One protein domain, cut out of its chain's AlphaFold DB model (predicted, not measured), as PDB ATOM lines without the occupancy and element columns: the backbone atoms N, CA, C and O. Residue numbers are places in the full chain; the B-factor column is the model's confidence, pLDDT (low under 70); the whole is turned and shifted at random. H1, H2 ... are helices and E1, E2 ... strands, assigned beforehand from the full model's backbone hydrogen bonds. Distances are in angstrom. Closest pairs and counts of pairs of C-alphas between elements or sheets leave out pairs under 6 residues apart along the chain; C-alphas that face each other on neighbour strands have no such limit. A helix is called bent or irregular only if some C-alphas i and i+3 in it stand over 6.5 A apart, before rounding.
ATOM      1  N   PHE A 207     100.531  56.188 258.617       85.19
ATOM      2  CA  PHE A 207      99.812  56.851 259.705       85.19
ATOM      3  C   PHE A 207     100.730  57.136 260.897       85.19
ATOM      4  O   PHE A 207     101.316  56.220 261.466       85.19
ATOM      5  N   HIS A 208     100.811  58.396 261.321       81.81
ATOM      6  CA  HIS A 208     101.470  58.793 262.562       81.81
ATOM      7  C   HIS A 208     100.433  59.117 263.636       81.81
ATOM      8  O   HIS A 208      99.689  60.095 263.487       81.81
ATOM      9  N   PRO A 209     100.389  58.349 264.740       75.62
ATOM     10  CA  PRO A 209      99.487  58.655 265.832       75.62
ATOM     11  C   PRO A 209      99.909  59.964 266.503       75.62
ATOM     12  O   PRO A 209     101.089  60.277 266.650       75.62
ATOM     13  N   ASN A 210      98.925  60.756 266.917       73.31
ATOM     14  CA  ASN A 210      99.185  62.001 267.628       73.31
ATOM     15  C   ASN A 210      99.649  61.694 269.067       73.31
ATOM     16  O   ASN A 210      99.069  60.840 269.743       73.31
ATOM     17  N   TYR A 211     100.654  62.435 269.549       62.94
ATOM     18  CA  TYR A 211     101.268  62.297 270.880       62.94
ATOM     19  C   TYR A 211     100.264  62.197 272.025       62.94
ATOM     20  O   TYR A 211     100.473  61.455 272.980       62.94
ATOM     21  N   LYS A 212      99.143  62.921 271.928       66.81
ATOM     22  CA  LYS A 212      98.070  62.879 272.929       66.81
ATOM     23  C   LYS A 212      97.476  61.473 273.110       66.81
ATOM     24  O   LYS A 212      96.957  61.178 274.183       66.81
ATOM     25  N   TYR A 213      97.507  60.648 272.067       62.12
ATOM     26  CA  TYR A 213      96.878  59.331 272.033       62.12
ATOM     27  C   TYR A 213      97.884  58.177 272.131       62.12
ATOM     28  O   TYR A 213      97.521  57.165 272.721       62.12
ATOM     29  N   GLN A 214      99.108  58.310 271.590       62.94
ATOM     30  CA  GLN A 214     100.168  57.282 271.685       62.94
ATOM     31  C   GLN A 214     101.579  57.906 271.781       62.94
ATOM     32  O   GLN A 214     102.308  57.960 270.784       62.94
ATOM     33  N   PRO A 215     101.980  58.419 272.956       63.75
ATOM     34  CA  PRO A 215     103.236  59.150 273.122       63.75
ATOM     35  C   PRO A 215     104.493  58.308 272.844       63.75
ATOM     36  O   PRO A 215     105.476  58.851 272.347       63.75
ATOM     37  N   GLU A 216     104.450  57.003 273.107       61.59
ATOM     38  CA  GLU A 216     105.517  56.027 272.847       61.59
ATOM     39  C   GLU A 216     105.720  55.697 271.359       61.59
ATOM     40  O   GLU A 216     106.816  55.313 270.967       61.59
ATOM     41  N   ASN A 217     104.696  55.905 270.525       62.47
ATOM     42  CA  ASN A 217     104.730  55.615 269.085       62.47
ATOM     43  C   ASN A 217     104.797  56.888 268.227       62.47
ATOM     44  O   ASN A 217     104.668  56.829 267.004       62.47
ATOM     45  N   THR A 218     104.959  58.060 268.849       69.06
ATOM     46  CA  THR A 218     104.976  59.333 268.123       69.06
ATOM     47  C   THR A 218     106.390  59.707 267.698       69.06
ATOM     48  O   THR A 218     107.214  60.107 268.521       69.06
ATOM     49  N   LEU A 219     106.639  59.679 266.390       79.62
ATOM     50  CA  LEU A 219     107.867  60.203 265.799       79.62
ATOM     51  C   LEU A 219     107.864  61.735 265.811       79.62
ATOM     52  O   LEU A 219     106.920  62.382 265.347       79.62
ATOM     53  N   LYS A 220     108.939  62.335 266.333       81.44
ATOM     54  CA  LYS A 220     109.115  63.791 266.338       81.44
ATOM     55  C   LYS A 220     109.899  64.236 265.100       81.44
ATOM     56  O   LYS A 220     110.946  63.658 264.817       81.44
ATOM     57  N   PRO A 221     109.442  65.288 264.398       87.44
ATOM     58  CA  PRO A 221     110.203  65.903 263.321       87.44
ATOM     59  C   PRO A 221     111.566  66.381 263.812       87.44
ATOM     60  O   PRO A 221     111.653  67.135 264.783       87.44
ATOM     61  N   MET A 222     112.603  65.963 263.104       92.31
ATOM     62  CA  MET A 222     113.983  66.369 263.300       92.31
ATOM     63  C   MET A 222     114.243  67.755 262.696       92.31
ATOM     64  O   MET A 222     114.801  68.625 263.356       92.31
ATOM     65  N   ILE A 223     113.798  67.962 261.454       93.62
ATOM     66  CA  ILE A 223     113.876  69.229 260.716       93.62
ATOM     67  C   ILE A 223     112.497  69.470 260.104       93.62
ATOM     68  O   ILE A 223     111.915  68.543 259.546       93.62
ATOM     69  N   LYS A 224     111.962  70.689 260.222       93.75
ATOM     70  CA  LYS A 224     110.652  71.076 259.677       93.75
ATOM     71  C   LYS A 224     110.815  72.135 258.600       93.75
ATOM     72  O   LYS A 224     111.587  73.074 258.788       93.75
ATOM     73  N   PHE A 225     110.017  72.034 257.545       92.81
ATOM     74  CA  PHE A 225     110.008  72.990 256.447       92.81
ATOM     75  C   PHE A 225     108.702  73.802 256.410       92.81
ATOM     76  O   PHE A 225     107.690  73.384 256.987       92.81
ATOM     77  N   PRO A 226     108.692  74.985 255.762       89.00
ATOM     78  CA  PRO A 226     107.521  75.868 255.727       89.00
ATOM     79  C   PRO A 226     106.266  75.263 255.082       89.00
ATOM     80  O   PRO A 226     105.160  75.707 255.377       89.00
ATOM     81  N   ASP A 227     106.427  74.266 254.212       81.75
ATOM     82  CA  ASP A 227     105.337  73.540 253.548       81.75
ATOM     83  C   ASP A 227     104.725  72.425 254.421       81.75
ATOM     84  O   ASP A 227     103.803  71.732 253.994       81.75
ATOM     85  N   GLY A 228     105.219  72.261 255.652       86.00
ATOM     86  CA  GLY A 228     104.780  71.235 256.594       86.00
ATOM     87  C   GLY A 228     105.483  69.889 256.422       86.00
ATOM     88  O   GLY A 228     105.258  68.999 257.240       86.00
ATOM     89  N   SER A 229     106.344  69.730 255.415       92.12
ATOM     90  CA  SER A 229     107.205  68.555 255.293       92.12
ATOM     91  C   SER A 229     108.278  68.529 256.385       92.12
ATOM     92  O   SER A 229     108.577  69.541 257.038       92.12
ATOM     93  N   ALA A 230     108.846  67.349 256.622       94.62
ATOM     94  CA  ALA A 230     109.842  67.170 257.664       94.62
ATOM     95  C   ALA A 230     110.759  65.967 257.435       94.62
ATOM     96  O   ALA A 230     110.364  64.961 256.848       94.62
ATOM     97  N   TRP A 231     111.963  66.064 257.996       95.44
ATOM     98  CA  TRP A 231     112.825  64.913 258.259       95.44
ATOM     99  C   TRP A 231     112.457  64.276 259.595       95.44
ATOM    100  O   TRP A 231     112.244  64.982 260.582       95.44
ATOM    101  N   PHE A 232     112.445  62.951 259.648       92.88
ATOM    102  CA  PHE A 232     112.223  62.149 260.844       92.88
ATOM    103  C   PHE A 232     113.412  61.210 261.049       92.88
ATOM    104  O   PHE A 232     113.872  60.604 260.088       92.88
ATOM    105  N   ASN A 233     113.878  61.070 262.291       91.38
ATOM    106  CA  ASN A 233     114.740  59.955 262.680       91.38
ATOM    107  C   ASN A 233     113.832  58.836 263.192       91.38
ATOM    108  O   ASN A 233     113.070  59.069 264.133       91.38
ATOM    109  N   LEU A 234     113.875  57.667 262.554       87.62
ATOM    110  CA  LEU A 234     113.030  56.539 262.939       87.62
ATOM    111  C   LEU A 234     113.534  55.811 264.191       87.62
ATOM    112  O   LEU A 234     112.752  55.064 264.775       87.62
ATOM    113  N   ASP A 235     114.785  56.064 264.595       85.38
ATOM    114  CA  ASP A 235     115.489  55.407 265.709       85.38
ATOM    115  C   ASP A 235     115.452  53.873 265.586       85.38
ATOM    116  O   ASP A 235     115.194  53.139 266.540       85.38
ATOM    117  N   LYS A 236     115.577  53.401 264.338       79.38
ATOM    118  CA  LYS A 236     115.384  52.007 263.932       79.38
ATOM    119  C   LYS A 236     116.258  51.682 262.725       79.38
ATOM    120  O   LYS A 236     116.183  52.378 261.713       79.38
ATOM    121  N   GLN A 237     116.949  50.547 262.798       70.19
ATOM    122  CA  GLN A 237     117.651  49.908 261.673       70.19
ATOM    123  C   GLN A 237     116.684  49.297 260.647       70.19
ATOM    124  O   GLN A 237     117.039  49.051 259.500       70.19
ATOM    125  N   PHE A 238     115.453  49.004 261.077       72.00
ATOM    126  CA  PHE A 238     114.434  48.324 260.285       72.00
ATOM    127  C   PHE A 238     113.046  48.909 260.570       72.00
ATOM    128  O   PHE A 238     112.620  49.019 261.723       72.00
ATOM    129  N   CYS A 239     112.309  49.250 259.512       76.62
ATOM    130  CA  CYS A 239     110.938  49.736 259.609       76.62
ATOM    131  C   CYS A 239     110.113  49.220 258.425       76.62
ATOM    132  O   CYS A 239     110.120  49.820 257.355       76.62
ATOM    133  N   GLN A 240     109.366  48.133 258.628       74.25
ATOM    134  CA  GLN A 240     108.572  47.496 257.569       74.25
ATOM    135  C   GLN A 240     107.546  48.441 256.918       74.25
ATOM    136  O   GLN A 240     107.283  48.342 255.719       74.25
ATOM    137  N   GLU A 241     106.964  49.361 257.692       78.56
ATOM    138  CA  GLU A 241     106.028  50.368 257.178       78.56
ATOM    139  C   GLU A 241     106.724  51.349 256.228       78.56
ATOM    140  O   GLU A 241     106.176  51.677 255.173       78.56
ATOM    141  N   GLU A 242     107.947  51.764 256.572       80.88
ATOM    142  CA  GLU A 242     108.795  52.579 255.701       80.88
ATOM    143  C   GLU A 242     109.171  51.784 254.454       80.88
ATOM    144  O   GLU A 242     108.932  52.250 253.346       80.88
ATOM    145  N   GLY A 243     109.629  50.542 254.644       71.44
ATOM    146  CA  GLY A 243     110.051  49.634 253.584       71.44
ATOM    147  C   GLY A 243     108.977  49.385 252.527       71.44
ATOM    148  O   GLY A 243     109.227  49.427 251.319       71.44
ATOM    149  N   SER A 244     107.743  49.183 252.988       75.06
ATOM    150  CA  SER A 244     106.577  48.971 252.126       75.06
ATOM    151  C   SER A 244     106.167  50.252 251.398       75.06
ATOM    152  O   SER A 244     105.819  50.215 250.220       75.06
ATOM    153  N   SER A 245     106.234  51.398 252.079       80.19
ATOM    154  CA  SER A 245     105.818  52.692 251.525       80.19
ATOM    155  C   SER A 245     106.856  53.291 250.576       80.19
ATOM    156  O   SER A 245     106.509  53.980 249.619       80.19
ATOM    157  N   MET A 246     108.138  53.035 250.814       80.19
ATOM    158  CA  MET A 246     109.238  53.466 249.955       80.19
ATOM    159  C   MET A 246     109.525  52.474 248.829       80.19
ATOM    160  O   MET A 246     110.148  52.854 247.840       80.19
ATOM    161  N   GLY A 247     109.038  51.233 248.928       65.06
ATOM    162  CA  GLY A 247     109.329  50.172 247.961       65.06
ATOM    163  C   GLY A 247     110.780  49.673 248.020       65.06
ATOM    164  O   GLY A 247     111.218  48.992 247.098       65.06
ATOM    165  N   HIS A 248     111.520  50.048 249.070       62.12
ATOM    166  CA  HIS A 248     112.899  49.676 249.430       62.12
ATOM    167  C   HIS A 248     113.195  50.178 250.863       62.12
ATOM    168  O   HIS A 248     112.266  50.692 251.464       62.12
ATOM    169  N   CYS A 249     114.426  50.039 251.386       56.28
ATOM    170  CA  CYS A 249     114.913  50.466 252.720       56.28
ATOM    171  C   CYS A 249     113.922  50.352 253.897       56.28
ATOM    172  O   CYS A 249     112.973  51.118 254.043       56.28
ATOM    173  N   GLY A 250     114.199  49.422 254.815       50.81
ATOM    174  CA  GLY A 250     113.303  49.062 255.923       50.81
ATOM    175  C   GLY A 250     112.617  47.702 255.749       50.81
ATOM    176  O   GLY A 250     111.810  47.335 256.594       50.81
ATOM    177  N   ASN A 251     112.955  46.953 254.688       48.44
ATOM    178  CA  ASN A 251     112.531  45.559 254.456       48.44
ATOM    179  C   ASN A 251     113.532  44.509 254.984       48.44
ATOM    180  O   ASN A 251     113.146  43.357 255.173       48.44
ATOM    181  N   THR A 252     114.761  44.920 255.304       41.16
ATOM    182  CA  THR A 252     115.813  44.109 255.938       41.16
ATOM    183  C   THR A 252     116.551  45.007 256.935       41.16
ATOM    184  O   THR A 252     116.650  46.208 256.685       41.16
ATOM    185  N   ALA A 253     116.980  44.477 258.084       40.84
ATOM    186  CA  ALA A 253     117.783  45.242 259.044       40.84
ATOM    187  C   ALA A 253     119.172  45.546 258.463       40.84
ATOM    188  O   ALA A 253     119.703  44.718 257.721       40.84
ATOM    189  N   SER A 254     119.740  46.714 258.793       51.06
ATOM    190  CA  SER A 254     121.170  46.962 258.561       51.06
ATOM    191  C   SER A 254     122.008  45.930 259.329       51.06
ATOM    192  O   SER A 254     121.578  45.443 260.377       51.06
ATOM    193  N   TYR A 255     123.191  45.594 258.813       46.97
ATOM    194  CA  TYR A 255     124.144  44.714 259.497       46.97
ATOM    195  C   TYR A 255     124.793  45.390 260.715       46.97
ATOM    196  O   TYR A 255     125.312  44.690 261.582       46.97
ATOM    197  N   ASN A 256     124.740  46.726 260.800       58.28
ATOM    198  CA  ASN A 256     125.331  47.492 261.891       58.28
ATOM    199  C   ASN A 256     124.281  47.910 262.937       58.28
ATOM    200  O   ASN A 256     123.231  48.470 262.600       58.28
ATOM    201  N   GLU A 257     124.574  47.648 264.216       59.78
ATOM    202  CA  GLU A 257     123.666  47.940 265.328       59.78
ATOM    203  C   GLU A 257     123.490  49.454 265.586       59.78
ATOM    204  O   GLU A 257     122.489  49.872 266.174       59.78
ATOM    205  N   ASP A 258     124.401  50.288 265.082       74.31
ATOM    206  CA  ASP A 258     124.389  51.744 265.279       74.31
ATOM    207  C   ASP A 258     123.749  52.536 264.123       74.31
ATOM    208  O   ASP A 258     123.798  53.770 264.096       74.31
ATOM    209  N   ASP A 259     123.132  51.856 263.156       81.44
ATOM    210  CA  ASP A 259     122.466  52.515 262.034       81.44
ATOM    211  C   ASP A 259     121.004  52.871 262.338       81.44
ATOM    212  O   ASP A 259     120.232  52.096 262.906       81.44
ATOM    213  N   THR A 260     120.561  54.032 261.861       88.00
ATOM    214  CA  THR A 260     119.147  54.427 261.888       88.00
ATOM    215  C   THR A 260     118.697  55.023 260.560       88.00
ATOM    216  O   THR A 260     119.481  55.591 259.801       88.00
ATOM    217  N   ILE A 261     117.401  54.912 260.273       88.31
ATOM    218  CA  ILE A 261     116.794  55.448 259.056       88.31
ATOM    219  C   ILE A 261     116.344  56.895 259.290       88.31
ATOM    220  O   ILE A 261     115.496  57.183 260.143       88.31
ATOM    221  N   PHE A 262     116.854  57.810 258.472       93.44
ATOM    222  CA  PHE A 262     116.307  59.152 258.313       93.44
ATOM    223  C   PHE A 262     115.313  59.167 257.158       93.44
ATOM    224  O   PHE A 262     115.654  58.821 256.033       93.44
ATOM    225  N   SER A 263     114.080  59.593 257.423       93.00
ATOM    226  CA  SER A 263     112.988  59.606 256.447       93.00
ATOM    227  C   SER A 263     112.478  61.025 256.224       93.00
ATOM    228  O   SER A 263     112.039  61.692 257.167       93.00
ATOM    229  N   TYR A 264     112.525  61.503 254.981       95.25
ATOM    230  CA  TYR A 264     111.904  62.768 254.594       95.25
ATOM    231  C   TYR A 264     110.482  62.520 254.115       95.25
ATOM    232  O   TYR A 264     110.254  61.740 253.183       95.25
ATOM    233  N   ARG A 265     109.518  63.214 254.727       92.88
ATOM    234  CA  ARG A 265     108.095  62.992 254.476       92.88
ATOM    235  C   ARG A 265     107.325  64.291 254.291       92.88
ATOM    236  O   ARG A 265     107.617  65.298 254.935       92.88
ATOM    237  N   SER A 266     106.281  64.239 253.469       90.62
ATOM    238  CA  SER A 266     105.293  65.316 253.341       90.62
ATOM    239  C   SER A 266     103.950  64.905 253.952       90.62
ATOM    240  O   SER A 266     103.592  63.726 253.886       90.62
ATOM    241  N   PRO A 267     103.164  65.841 254.504       87.06
ATOM    242  CA  PRO A 267     101.823  65.532 254.981       87.06
ATOM    243  C   PRO A 267     100.899  65.147 253.814       87.06
ATOM    244  O   PRO A 267     100.971  65.722 252.725       87.06
ATOM    245  N   HIS A 268     100.006  64.185 254.036       81.69
ATOM    246  CA  HIS A 268      98.993  63.799 253.059       81.69
ATOM    247  C   HIS A 268      97.831  64.805 253.085       81.69
ATOM    248  O   HIS A 268      97.107  64.915 254.074       81.69
ATOM    249  N   LEU A 269      97.595  65.499 251.969       70.81
ATOM    250  CA  LEU A 269      96.665  66.639 251.890       70.81
ATOM    251  C   LEU A 269      95.199  66.303 252.226       70.81
ATOM    252  O   LEU A 269      94.447  67.174 252.659       70.81
ATOM    253  N   HIS A 270      94.784  65.050 252.020       65.56
ATOM    254  CA  HIS A 270      93.375  64.636 252.114       65.56
ATOM    255  C   HIS A 270      93.087  63.510 253.124       65.56
ATOM    256  O   HIS A 270      91.940  63.090 253.250       65.56
ATOM    257  N   LYS A 271      94.102  63.021 253.854       66.50
ATOM    258  CA  LYS A 271      93.972  61.935 254.843       66.50
ATOM    259  C   LYS A 271      94.456  62.443 256.199       66.50
ATOM    260  O   LYS A 271      95.593  62.208 256.599       66.50
ATOM    261  N   THR A 272      93.598  63.171 256.901       60.09
ATOM    262  CA  THR A 272      93.847  63.601 258.282       60.09
ATOM    263  C   THR A 272      92.737  63.084 259.189       60.09
ATOM    264  O   THR A 272      91.584  62.962 258.775       60.09
ATOM    265  N   SER A 273      93.086  62.723 260.425       61.31
ATOM    266  CA  SER A 273      92.145  62.217 261.428       61.31
ATOM    267  C   SER A 273      92.383  62.899 262.775       61.31
ATOM    268  O   SER A 273      93.477  63.395 263.039       61.31
ATOM    269  N   GLU A 274      91.394  62.895 263.673       65.88
ATOM    270  CA  GLU A 274      91.580  63.433 265.033       65.88
ATOM    271  C   GLU A 274      92.640  62.667 265.846       65.88
ATOM    272  O   GLU A 274      93.217  63.229 266.780       65.88
ATOM    273  N   SER A 275      92.907  61.402 265.504       61.88
ATOM    274  CA  SER A 275      93.865  60.532 266.195       61.88
ATOM    275  C   SER A 275      95.287  60.584 265.627       61.88
ATOM    276  O   SER A 275      96.188  60.010 266.237       61.88
ATOM    277  N   GLY A 276      95.516  61.258 264.495       72.62
ATOM    278  CA  GLY A 276      96.826  61.298 263.843       72.62
ATOM    279  C   GLY A 276      96.803  61.782 262.394       72.62
ATOM    280  O   GLY A 276      95.743  61.979 261.790       72.62
ATOM    281  N   GLU A 277      97.996  61.952 261.836       81.38
ATOM    282  CA  GLU A 277      98.237  62.495 260.496       81.38
ATOM    283  C   GLU A 277      98.842  61.424 259.590       81.38
ATOM    284  O   GLU A 277      99.639  60.605 260.044       81.38
ATOM    285  N   HIS A 278      98.490  61.436 258.305       85.38
ATOM    286  CA  HIS A 278      99.171  60.598 257.324       85.38
ATOM    287  C   HIS A 278     100.339  61.348 256.689       85.38
ATOM    288  O   HIS A 278     100.205  62.504 256.287       85.38
ATOM    289  N   TRP A 279     101.464  60.656 256.559       88.88
ATOM    290  CA  TRP A 279     102.712  61.155 256.001       88.88
ATOM    291  C   TRP A 279     103.136  60.290 254.825       88.88
ATOM    292  O   TRP A 279     103.018  59.071 254.872       88.88
ATOM    293  N   ILE A 280     103.641  60.915 253.771       88.50
ATOM    294  CA  ILE A 280     104.103  60.233 252.565       88.50
ATOM    295  C   ILE A 280     105.627  60.306 252.563       88.50
ATOM    296  O   ILE A 280     106.156  61.421 252.501       88.50
ATOM    297  N   PRO A 281     106.339  59.173 252.666       90.06
ATOM    298  CA  PRO A 281     107.788  59.164 252.601       90.06
ATOM    299  C   PRO A 281     108.279  59.315 251.158       90.06
ATOM    300  O   PRO A 281     107.715  58.757 250.207       90.06
ATOM    301  N   HIS A 282     109.337  60.106 251.001       90.00
ATOM    302  CA  HIS A 282     109.927  60.448 249.704       90.00
ATOM    303  C   HIS A 282     111.393  60.067 249.596       90.00
ATOM    304  O   HIS A 282     111.831  59.717 248.502       90.00
ATOM    305  N   LEU A 283     112.130  60.157 250.705       93.56
ATOM    306  CA  LEU A 283     113.550  59.833 250.792       93.56
ATOM    307  C   LEU A 283     113.809  59.035 252.063       93.56
ATOM    308  O   LEU A 283     113.247  59.368 253.108       93.56
ATOM    309  N   THR A 284     114.709  58.065 251.979       90.75
ATOM    310  CA  THR A 284     115.221  57.320 253.133       90.75
ATOM    311  C   THR A 284     116.723  57.228 253.046       90.75
ATOM    312  O   THR A 284     117.243  56.714 252.053       90.75
ATOM    313  N   PHE A 285     117.398  57.735 254.072       92.38
ATOM    314  CA  PHE A 285     118.848  57.727 254.188       92.38
ATOM    315  C   PHE A 285     119.261  56.895 255.398       92.38
ATOM    316  O   PHE A 285     118.626  56.996 256.450       92.38
ATOM    317  N   ILE A 286     120.321  56.106 255.260       87.31
ATOM    318  CA  ILE A 286     120.924  55.387 256.383       87.31
ATOM    319  C   ILE A 286     121.932  56.311 257.061       87.31
ATOM    320  O   ILE A 286     122.818  56.858 256.409       87.31
ATOM    321  N   TYR A 287     121.762  56.522 258.360       89.62
ATOM    322  CA  TYR A 287     122.638  57.344 259.184       89.62
ATOM    323  C   TYR A 287     123.319  56.472 260.230       89.62
ATOM    324  O   TYR A 287     122.639  55.862 261.056       89.62
ATOM    325  N   ASN A 288     124.648  56.464 260.214       85.94
ATOM    326  CA  ASN A 288     125.448  55.759 261.199       85.94
ATOM    327  C   ASN A 288     125.685  56.664 262.419       85.94
ATOM    328  O   ASN A 288     126.280  57.740 262.304       85.94
ATOM    329  N   GLN A 289     125.193  56.255 263.589       84.62
ATOM    330  CA  GLN A 289     125.197  57.099 264.786       84.62
ATOM    331  C   GLN A 289     126.586  57.257 265.418       84.62
ATOM    332  O   GLN A 289     126.833  58.282 266.058       84.62
ATOM    333  N   GLU A 290     127.484  56.288 265.227       83.38
ATOM    334  CA  GLU A 290     128.851  56.301 265.755       83.38
ATOM    335  C   GLU A 290     129.743  57.284 264.979       83.38
ATOM    336  O   GLU A 290     130.330  58.217 265.541       83.38
ATOM    337  N   THR A 291     129.795  57.120 263.658       82.06
ATOM    338  CA  THR A 291     130.637  57.935 262.773       82.06
ATOM    339  C   THR A 291     130.008  59.295 262.479       82.06
ATOM    340  O   THR A 291     130.723  60.293 262.361       82.06
ATOM    341  N   GLY A 292     128.674  59.379 262.430       88.62
ATOM    342  CA  GLY A 292     127.925  60.554 261.984       88.62
ATOM    343  C   GLY A 292     127.822  60.675 260.458       88.62
ATOM    344  O   GLY A 292     127.531  61.761 259.949       88.62
ATOM    345  N   MET A 293     128.091  59.601 259.716       87.44
ATOM    346  CA  MET A 293     128.090  59.587 258.251       87.44
ATOM    347  C   MET A 293     126.740  59.130 257.684       87.44
ATOM    348  O   MET A 293     126.029  58.323 258.285       87.44
ATOM    349  N   LEU A 294     126.386  59.648 256.504       90.31
ATOM    350  CA  LEU A 294     125.254  59.162 255.710       90.31
ATOM    351  C   LEU A 294     125.731  58.113 254.696       90.31
ATOM    352  O   LEU A 294     126.633  58.389 253.907       90.31
ATOM    353  N   GLY A 295     125.130  56.927 254.728       84.00
ATOM    354  CA  GLY A 295     125.411  55.820 253.810       84.00
ATOM    355  C   GLY A 295     124.505  55.850 252.577       84.00
ATOM    356  O   GLY A 295     124.520  56.808 251.804       84.00
ATOM    357  N   GLU A 296     123.680  54.813 252.410       84.19
ATOM    358  CA  GLU A 296     122.690  54.731 251.333       84.19
ATOM    359  C   GLU A 296     121.715  55.923 251.389       84.19
ATOM    360  O   GLU A 296     121.087  56.177 252.420       84.19
ATOM    361  N   MET A 297     121.576  56.659 250.277       91.75
ATOM    362  CA  MET A 297     120.774  57.885 250.195       91.75
ATOM    363  C   MET A 297     119.830  57.863 248.989       91.75
ATOM    364  O   MET A 297     120.180  58.348 247.909       91.75
ATOM    365  N   LYS A 298     118.609  57.336 249.158       86.81
ATOM    366  CA  LYS A 298     117.700  57.054 248.034       86.81
ATOM    367  C   LYS A 298     116.319  57.696 248.141       86.81
ATOM    368  O   LYS A 298     115.833  58.047 249.215       86.81
ATOM    369  N   GLY A 299     115.684  57.841 246.982       88.44
ATOM    370  CA  GLY A 299     114.273  58.170 246.809       88.44
ATOM    371  C   GLY A 299     113.420  56.920 246.588       88.44
ATOM    372  O   GLY A 299     113.900  55.800 246.700       88.44
ATOM    373  N   TYR A 300     112.133  57.092 246.291       85.62
ATOM    374  CA  TYR A 300     111.189  55.983 246.097       85.62
ATOM    375  C   TYR A 300     111.678  54.904 245.103       85.62
ATOM    376  O   TYR A 300     112.178  55.219 244.026       85.62
ATOM    377  N   GLY A 301     111.479  53.625 245.444       76.94
ATOM    378  CA  GLY A 301     111.797  52.468 244.600       76.94
ATOM    379  C   GLY A 301     113.280  52.295 244.262       76.94
ATOM    380  O   GLY A 301     113.586  51.951 243.124       76.94
ATOM    381  N   ASN A 302     114.188  52.567 245.207       74.25
ATOM    382  CA  ASN A 302     115.644  52.587 245.014       74.25
ATOM    383  C   ASN A 302     116.138  53.598 243.965       74.25
ATOM    384  O   ASN A 302     117.262  53.489 243.482       74.25
ATOM    385  N   GLN A 303     115.322  54.587 243.594       82.62
ATOM    386  CA  GLN A 303     115.730  55.597 242.623       82.62
ATOM    387  C   GLN A 303     116.582  56.679 243.270       82.62
ATOM    388  O   GLN A 303     116.382  57.052 244.428       82.62
ATOM    389  N   LYS A 304     117.460  57.271 242.467       90.00
ATOM    390  CA  LYS A 304     118.208  58.461 242.851       90.00
ATOM    391  C   LYS A 304     117.280  59.617 243.245       90.00
ATOM    392  O   LYS A 304     116.292  59.865 242.543       90.00
ATOM    393  N   PRO A 305     117.552  60.334 244.354       92.38
ATOM    394  CA  PRO A 305     116.747  61.484 244.746       92.38
ATOM    395  C   PRO A 305     116.633  62.531 243.634       92.38
ATOM    396  O   PRO A 305     117.613  62.923 243.013       92.38
ATOM    397  N   ARG A 306     115.404  62.988 243.374       85.69
ATOM    398  CA  ARG A 306     115.113  63.962 242.309       85.69
ATOM    399  C   ARG A 306     115.530  65.380 242.700       85.69
ATOM    400  O   ARG A 306     115.425  65.756 243.869       85.69
ATOM    401  N   LYS A 307     115.805  66.223 241.693       89.00
ATOM    402  CA  LYS A 307     116.216  67.633 241.864       89.00
ATOM    403  C   LYS A 307     115.304  68.452 242.787       89.00
ATOM    404  O   LYS A 307     115.790  69.261 243.567       89.00
ATOM    405  N   LYS A 308     113.989  68.202 242.774       87.69
ATOM    406  CA  LYS A 308     113.024  68.886 243.659       87.69
ATOM    407  C   LYS A 308     113.286  68.687 245.158       87.69
ATOM    408  O   LYS A 308     112.823  69.489 245.960       87.69
ATOM    409  N   TYR A 309     114.024  67.643 245.535       93.06
ATOM    410  CA  TYR A 309     114.391  67.363 246.919       93.06
ATOM    411  C   TYR A 309     115.794  67.862 247.296       93.06
ATOM    412  O   TYR A 309     116.174  67.773 248.460       93.06
ATOM    413  N   HIS A 310     116.569  68.416 246.360       94.31
ATOM    414  CA  HIS A 310     117.951  68.827 246.627       94.31
ATOM    415  C   HIS A 310     118.055  69.849 247.767       94.31
ATOM    416  O   HIS A 310     118.930  69.715 248.612       94.31
ATOM    417  N   GLU A 311     117.125  70.803 247.878       94.00
ATOM    418  CA  GLU A 311     117.146  71.802 248.962       94.00
ATOM    419  C   GLU A 311     116.896  71.196 250.354       94.00
ATOM    420  O   GLU A 311     117.516  71.598 251.345       94.00
ATOM    421  N   VAL A 312     116.020  70.191 250.454       95.81
ATOM    422  CA  VAL A 312     115.749  69.527 251.740       95.81
ATOM    423  C   VAL A 312     116.861  68.558 252.127       95.81
ATOM    424  O   VAL A 312     117.143  68.412 253.317       95.81
ATOM    425  N   ILE A 313     117.531  67.953 251.140       96.62
ATOM    426  CA  ILE A 313     118.744  67.146 251.333       96.62
ATOM    427  C   ILE A 313     119.894  68.043 251.780       96.62
ATOM    428  O   ILE A 313     120.536  67.759 252.783       96.62
ATOM    429  N   LYS A 314     120.099  69.174 251.104       95.44
ATOM    430  CA  LYS A 314     121.108  70.177 251.447       95.44
ATOM    431  C   LYS A 314     120.956  70.678 252.882       95.44
ATOM    432  O   LYS A 314     121.937  70.793 253.606       95.44
ATOM    433  N   THR A 315     119.719  70.925 253.310       95.69
ATOM    434  CA  THR A 315     119.426  71.308 254.699       95.69
ATOM    435  C   THR A 315     119.835  70.210 255.686       95.69
ATOM    436  O   THR A 315     120.373  70.524 256.743       95.69
ATOM    437  N   LEU A 316     119.613  68.935 255.347       96.38
ATOM    438  CA  LEU A 316     120.010  67.803 256.187       96.38
ATOM    439  C   LEU A 316     121.532  67.634 256.248       96.38
ATOM    440  O   LEU A 316     122.083  67.559 257.336       96.38
ATOM    441  N   ILE A 317     122.220  67.582 255.106       95.25
ATOM    442  CA  ILE A 317     123.669  67.311 255.073       95.25
ATOM    443  C   ILE A 317     124.494  68.436 255.713       95.25
ATOM    444  O   ILE A 317     125.612  68.204 256.170       95.25
ATOM    445  N   MET A 318     123.943  69.652 255.783       94.69
ATOM    446  CA  MET A 318     124.552  70.798 256.466       94.69
ATOM    447  C   MET A 318     124.222  70.877 257.959       94.69
ATOM    448  O   MET A 318     124.748  71.751 258.641       94.69
ATOM    449  N   ASP A 319     123.382  69.984 258.476       94.44
ATOM    450  CA  ASP A 319     123.116  69.877 259.905       94.44
ATOM    451  C   ASP A 319     124.372  69.414 260.667       94.44
ATOM    452  O   ASP A 319     125.133  68.575 260.174       94.44
ATOM    453  N   ASP A 320     124.580  69.950 261.873       91.56
ATOM    454  CA  ASP A 320     125.765  69.693 262.708       91.56
ATOM    455  C   ASP A 320     125.920  68.216 263.109       91.56
ATOM    456  O   ASP A 320     127.020  67.780 263.446       91.56
ATOM    457  N   ARG A 321     124.830  67.435 263.094       91.19
ATOM    458  CA  ARG A 321     124.867  65.997 263.417       91.19
ATOM    459  C   ARG A 321     125.466  65.159 262.300       91.19
ATOM    460  O   ARG A 321     126.037  64.112 262.569       91.19
ATOM    461  N   ILE A 322     125.319  65.605 261.057       93.62
ATOM    462  CA  ILE A 322     125.918  64.926 259.915       93.62
ATOM    463  C   ILE A 322     127.385  65.335 259.876       93.62
ATOM    464  O   ILE A 322     127.679  66.519 259.976       93.62
ATOM    465  N   LYS A 323     128.321  64.410 259.709       90.44
ATOM    466  CA  LYS A 323     129.729  64.746 259.459       90.44
ATOM    467  C   LYS A 323     130.047  64.733 257.972       90.44
ATOM    468  O   LYS A 323     130.703  65.652 257.493       90.44
ATOM    469  N   GLY A 324     129.482  63.782 257.235       89.62
ATOM    470  CA  GLY A 324     129.744  63.601 255.811       89.62
ATOM    471  C   GLY A 324     128.836  62.567 255.151       89.62
ATOM    472  O   GLY A 324     127.830  62.144 255.727       89.62
ATOM    473  N   ILE A 325     129.211  62.170 253.938       89.94
ATOM    474  CA  ILE A 325     128.556  61.123 253.149       89.94
ATOM    475  C   ILE A 325     129.599  60.043 252.860       89.94
ATOM    476  O   ILE A 325     130.645  60.341 252.296       89.94
ATOM    477  N   ALA A 326     129.314  58.808 253.261       78.38
ATOM    478  CA  ALA A 326     130.138  57.640 252.965       78.38
ATOM    479  C   ALA A 326     129.693  56.957 251.655       78.38
ATOM    480  O   ALA A 326     130.531  56.557 250.853       78.38
ATOM    481  N   GLY A 327     128.380  56.889 251.397       77.25
ATOM    482  CA  GLY A 327     127.813  56.193 250.235       77.25
ATOM    483  C   GLY A 327     127.567  54.696 250.480       77.25
ATOM    484  O   GLY A 327     127.163  54.313 251.575       77.25
ATOM    485  N   GLY A 328     127.760  53.864 249.446       71.81
ATOM    486  CA  GLY A 328     127.567  52.402 249.505       71.81
ATOM    487  C   GLY A 328     126.103  51.929 249.493       71.81
ATOM    488  O   GLY A 328     125.190  52.689 249.150       71.81
ATOM    489  N   GLY A 329     125.866  50.668 249.860       67.19
ATOM    490  CA  GLY A 329     124.533  50.052 249.888       67.19
ATOM    491  C   GLY A 329     124.083  49.472 248.543       67.19
ATOM    492  O   GLY A 329     124.840  49.408 247.579       67.19
ATOM    493  N   TYR A 330     122.822  49.043 248.453       62.56
ATOM    494  CA  TYR A 330     122.289  48.376 247.258       62.56
ATOM    495  C   TYR A 330     122.109  49.375 246.100       62.56
ATOM    496  O   TYR A 330     121.495  50.420 246.289       62.56
ATOM    497  N   LEU A 331     122.575  49.067 244.881       65.31
ATOM    498  CA  LEU A 331     122.533  49.976 243.710       65.31
ATOM    499  C   LEU A 331     123.100  51.381 244.011       65.31
ATOM    500  O   LEU A 331     122.368  52.381 243.931       65.31
ATOM    501  N   PRO A 332     124.361  51.501 244.444       69.75
ATOM    502  CA  PRO A 332     124.927  52.756 244.937       69.75
ATOM    503  C   PRO A 332     125.050  53.840 243.857       69.75
ATOM    504  O   PRO A 332     125.020  55.024 244.186       69.75
ATOM    505  N   GLU A 333     125.047  53.491 242.569       73.88
ATOM    506  CA  GLU A 333     124.925  54.440 241.456       73.88
ATOM    507  C   GLU A 333     123.596  55.218 241.480       73.88
ATOM    508  O   GLU A 333     123.482  56.322 240.936       73.88
ATOM    509  N   SER A 334     122.587  54.659 242.154       81.06
ATOM    510  CA  SER A 334     121.300  55.299 242.418       81.06
ATOM    511  C   SER A 334     121.268  56.065 243.745       81.06
ATOM    512  O   SER A 334     120.195  56.493 244.164       81.06
ATOM    513  N   ASN A 335     122.394  56.254 244.438       85.25
ATOM    514  CA  ASN A 335     122.452  57.153 245.589       85.25
ATOM    515  C   ASN A 335     122.520  58.620 245.160       85.25
ATOM    516  O   ASN A 335     123.010  58.976 244.084       85.25
ATOM    517  N   PHE A 336     122.033  59.490 246.041       92.06
ATOM    518  CA  PHE A 336     122.364  60.904 245.986       92.06
ATOM    519  C   PHE A 336     123.866  61.099 246.162       92.06
ATOM    520  O   PHE A 336     124.480  60.515 247.051       92.06
ATOM    521  N   SER A 337     124.411  61.978 245.337       90.56
ATOM    522  CA  SER A 337     125.771  62.464 245.416       90.56
ATOM    523  C   SER A 337     125.759  63.940 245.785       90.56
ATOM    524  O   SER A 337     124.953  64.700 245.239       90.56
ATOM    525  N   VAL A 338     126.687  64.404 246.636       91.31
ATOM    526  CA  VAL A 338     126.826  65.858 246.883       91.31
ATOM    527  C   VAL A 338     127.031  66.609 245.568       91.31
ATOM    528  O   VAL A 338     126.578  67.740 245.400       91.31
ATOM    529  N   TRP A 339     127.648  65.940 244.597       89.06
ATOM    530  CA  TRP A 339     127.938  66.459 243.278       89.06
ATOM    531  C   TRP A 339     126.730  66.555 242.338       89.06
ATOM    532  O   TRP A 339     126.892  67.059 241.223       89.06
ATOM    533  N   ASP A 340     125.547  66.106 242.766       89.44
ATOM    534  CA  ASP A 340     124.273  66.382 242.095       89.44
ATOM    535  C   ASP A 340     123.757  67.803 242.392       89.44
ATOM    536  O   ASP A 340     122.802  68.270 241.762       89.44
ATOM    537  N   LEU A 341     124.358  68.496 243.369       90.88
ATOM    538  CA  LEU A 341     124.026  69.873 243.717       90.88
ATOM    539  C   LEU A 341     124.776  70.864 242.826       90.88
ATOM    540  O   LEU A 341     125.982  70.750 242.610       90.88
ATOM    541  N   ASP A 342     124.067  71.901 242.378       89.12
ATOM    542  CA  ASP A 342     124.645  72.955 241.535       89.12
ATOM    543  C   ASP A 342     125.762  73.733 242.277       89.12
ATOM    544  O   ASP A 342     126.679  74.254 241.644       89.12
ATOM    545  N   ASP A 343     125.721  73.781 243.616       89.88
ATOM    546  CA  ASP A 343     126.715  74.430 244.480       89.88
ATOM    547  C   ASP A 343     127.595  73.449 245.279       89.88
ATOM    548  O   ASP A 343     128.192  73.825 246.288       89.88
ATOM    549  N   ALA A 344     127.719  72.201 244.812       87.75
ATOM    550  CA  ALA A 344     128.481  71.140 245.477       87.75
ATOM    551  C   ALA A 344     129.880  71.578 245.938       87.75
ATOM    552  O   ALA A 344     130.273  71.306 247.068       87.75
ATOM    553  N   LYS A 345     130.617  72.307 245.088       83.31
ATOM    554  CA  LYS A 345     131.980  72.760 245.398       83.31
ATOM    555  C   LYS A 345     132.035  73.625 246.663       83.31
ATOM    556  O   LYS A 345     132.879  73.391 247.517       83.31
ATOM    557  N   GLU A 346     131.118  74.582 246.807       89.06
ATOM    558  CA  GLU A 346     131.071  75.469 247.979       89.06
ATOM    559  C   GLU A 346     130.700  74.714 249.263       89.06
ATOM    560  O   GLU A 346     131.090  75.113 250.362       89.06
ATOM    561  N   LEU A 347     129.913  73.642 249.137       90.25
ATOM    562  CA  LEU A 347     129.526  72.789 250.259       90.25
ATOM    563  C   LEU A 347     130.688  71.898 250.696       90.25
ATOM    564  O   LEU A 347     130.980  71.846 251.887       90.25
ATOM    565  N   VAL A 348     131.385  71.270 249.746       87.44
ATOM    566  CA  VAL A 348     132.571  70.439 250.007       87.44
ATOM    567  C   VAL A 348     133.706  71.282 250.594       87.44
ATOM    568  O   VAL A 348     134.334  70.858 251.553       87.44
ATOM    569  N   GLU A 349     133.910  72.523 250.143       83.81
ATOM    570  CA  GLU A 349     134.886  73.436 250.767       83.81
ATOM    571  C   GLU A 349     134.576  73.733 252.249       83.81
ATOM    572  O   GLU A 349     135.488  73.955 253.043       83.81
ATOM    573  N   LYS A 350     133.295  73.749 252.643       87.81
ATOM    574  CA  LYS A 350     132.877  73.969 254.041       87.81
ATOM    575  C   LYS A 350     132.872  72.687 254.866       87.81
ATOM    576  O   LYS A 350     133.086  72.748 256.075       87.81
ATOM    577  N   LYS A 351     132.549  71.563 254.233       90.06
ATOM    578  CA  LYS A 351     132.371  70.257 254.866       90.06
ATOM    579  C   LYS A 351     132.906  69.171 253.926       90.06
ATOM    580  O   LYS A 351     132.127  68.554 253.197       90.06
ATOM    581  N   PRO A 352     134.230  68.951 253.925       84.88
ATOM    582  CA  PRO A 352     134.886  68.110 252.925       84.88
ATOM    583  C   PRO A 352     134.408  66.660 252.913       84.88
ATOM    584  O   PRO A 352     134.256  66.075 251.847       84.88
ATOM    585  N   LEU A 353     134.039  66.108 254.071       86.06
ATOM    586  CA  LEU A 353     133.530  64.736 254.173       86.06
ATOM    587  C   LEU A 353     132.206  64.498 253.418       86.06
ATOM    588  O   LEU A 353     131.758  63.362 253.304       86.06
ATOM    589  N   LEU A 354     131.554  65.541 252.887       88.12
ATOM    590  CA  LEU A 354     130.381  65.386 252.022       88.12
ATOM    591  C   LEU A 354     130.691  64.712 250.684       88.12
ATOM    592  O   LEU A 354     129.765  64.202 250.070       88.12
ATOM    593  N   SER A 355     131.942  64.729 250.219       85.31
ATOM    594  CA  SER A 355     132.335  64.140 248.933       85.31
ATOM    595  C   SER A 355     132.822  62.693 249.022       85.31
ATOM    596  O   SER A 355     133.387  62.186 248.051       85.31
ATOM    597  N   GLY A 356     132.662  62.038 250.175       76.50
ATOM    598  CA  GLY A 356     133.094  60.649 250.355       76.50
ATOM    599  C   GLY A 356     132.361  59.662 249.451       76.50
ATOM    600  O   GLY A 356     132.905  58.618 249.121       76.50
ATOM    601  N   ASP A 357     131.194  60.039 248.935       74.81
ATOM    602  CA  ASP A 357     130.438  59.314 247.917       74.81
ATOM    603  C   ASP A 357     131.152  59.218 246.555       74.81
ATOM    604  O   ASP A 357     130.808  58.354 245.749       74.81
ATOM    605  N   ASN A 358     132.128  60.092 246.268       79.12
ATOM    606  CA  ASN A 358     132.880  60.079 245.013       79.12
ATOM    607  C   ASN A 358     134.312  60.622 245.185       79.12
ATOM    608  O   ASN A 358     134.606  61.791 244.898       79.12
TER     609      ASN A 358
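This is residues 207 to 358 of the 715 residues of an uncharacterized protein of Gammaproteobacteria bacterium (UniProt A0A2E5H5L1). A long, bent hairpin of E4 and E5 runs through a twisted sheet, with H1 packed on one face and H2 on the opposite face; the small hairpin E2 and E3 widens the sheet beside E4, while E6 and, nearer the long hairpin's tip, E1 lie beside E5. H3 and H4 make a small corner at the far end from that tip, reached through a long stretch without a named element. The printed part has 152 residues, with six named strands and four named helices: along the chain come three strands, E1 to E3, then H1, then three strands, E4 to E6, then H2, H3 and H4; the sheet is branched, its neighbour pairs E1 and E5, E2 and E3, E3 and E4, E4 and E5, and E5 and E6 being antiparallel. The class is mixed, helices and strands, with under half of the residues in named elements. The whole is compact, with a radius of gyration of the C-alphas of 15.2 A and spans of 46 by 34 by 27 A.

E1 is residues 207 to 209, from C-alpha 207 at (99.812, 56.851, 259.705). E2 is residues 221 to 224, E3 residues 230 to 233 and H1 residues 240 to 246. E4, residues 259 to 273, is 31.8 A long and bends by 105 degrees at residue 270. E5, residues 276 to 288, is 29.3 A long and bends by 81 degrees at residue 282. E6, residues 293 to 299, is 18.0 A long. H2, residues 307 to 317, is 15.2 A long and irregular: C-alphas 308 and 311 are 7.3 A apart. H3 is residues 344 to 350, and H4, residues 352 to 355, ends with C-alpha 355 at (132.335, 64.140, 248.933).

E1 is the antiparallel neighbour of E5, with N 208 and O 277 2.8 A apart, within hydrogen-bond range. So are, for their pairs, N 222 of E2 and O 231 of E3, 2.7 A; N 232 of E3 and O 263 of E4, 2.8 A; N 262 of E4 and O 285 of E5, 2.8 A; and N 286 of E5 and O 296 of E6, 2.9 A. E4 E5 E6 form a meander, each strand the antiparallel neighbour of the one before. E1 and E6 lie on one side of E5, E4 on the other side. H1 is on the sheet at a height of 7.6 A, only just over E5, with 3 C-alphas falling on it, and across the strands at 89 degrees to E5 on the local plane; the closest C-alphas, Met 246 and Pro 281, are 6.4 A apart. H2 is on the opposite face at a height of 8.8 A, slantwise at 51 degrees to E4 on the local plane. H3 and H4 only just touch, only at the corner, with 3 pairs of C-alphas within 8 A, the closest Val 348 and Leu 354 at 5.9 A. Every O i to N i+4 pair is within range in H1 and H3, 5 of 7 in H2; H4 is too short for one.

The C-alphas farthest apart, those of Glu 274 and Glu 349, are 46.7 A apart. The printed part has no cut. The links E1 to E2, H1 to E4 and H2 to H3 are long. The pLDDT is under 70 at residues 211 to 218, 247 to 257, 270 to 275 and 329 to 332.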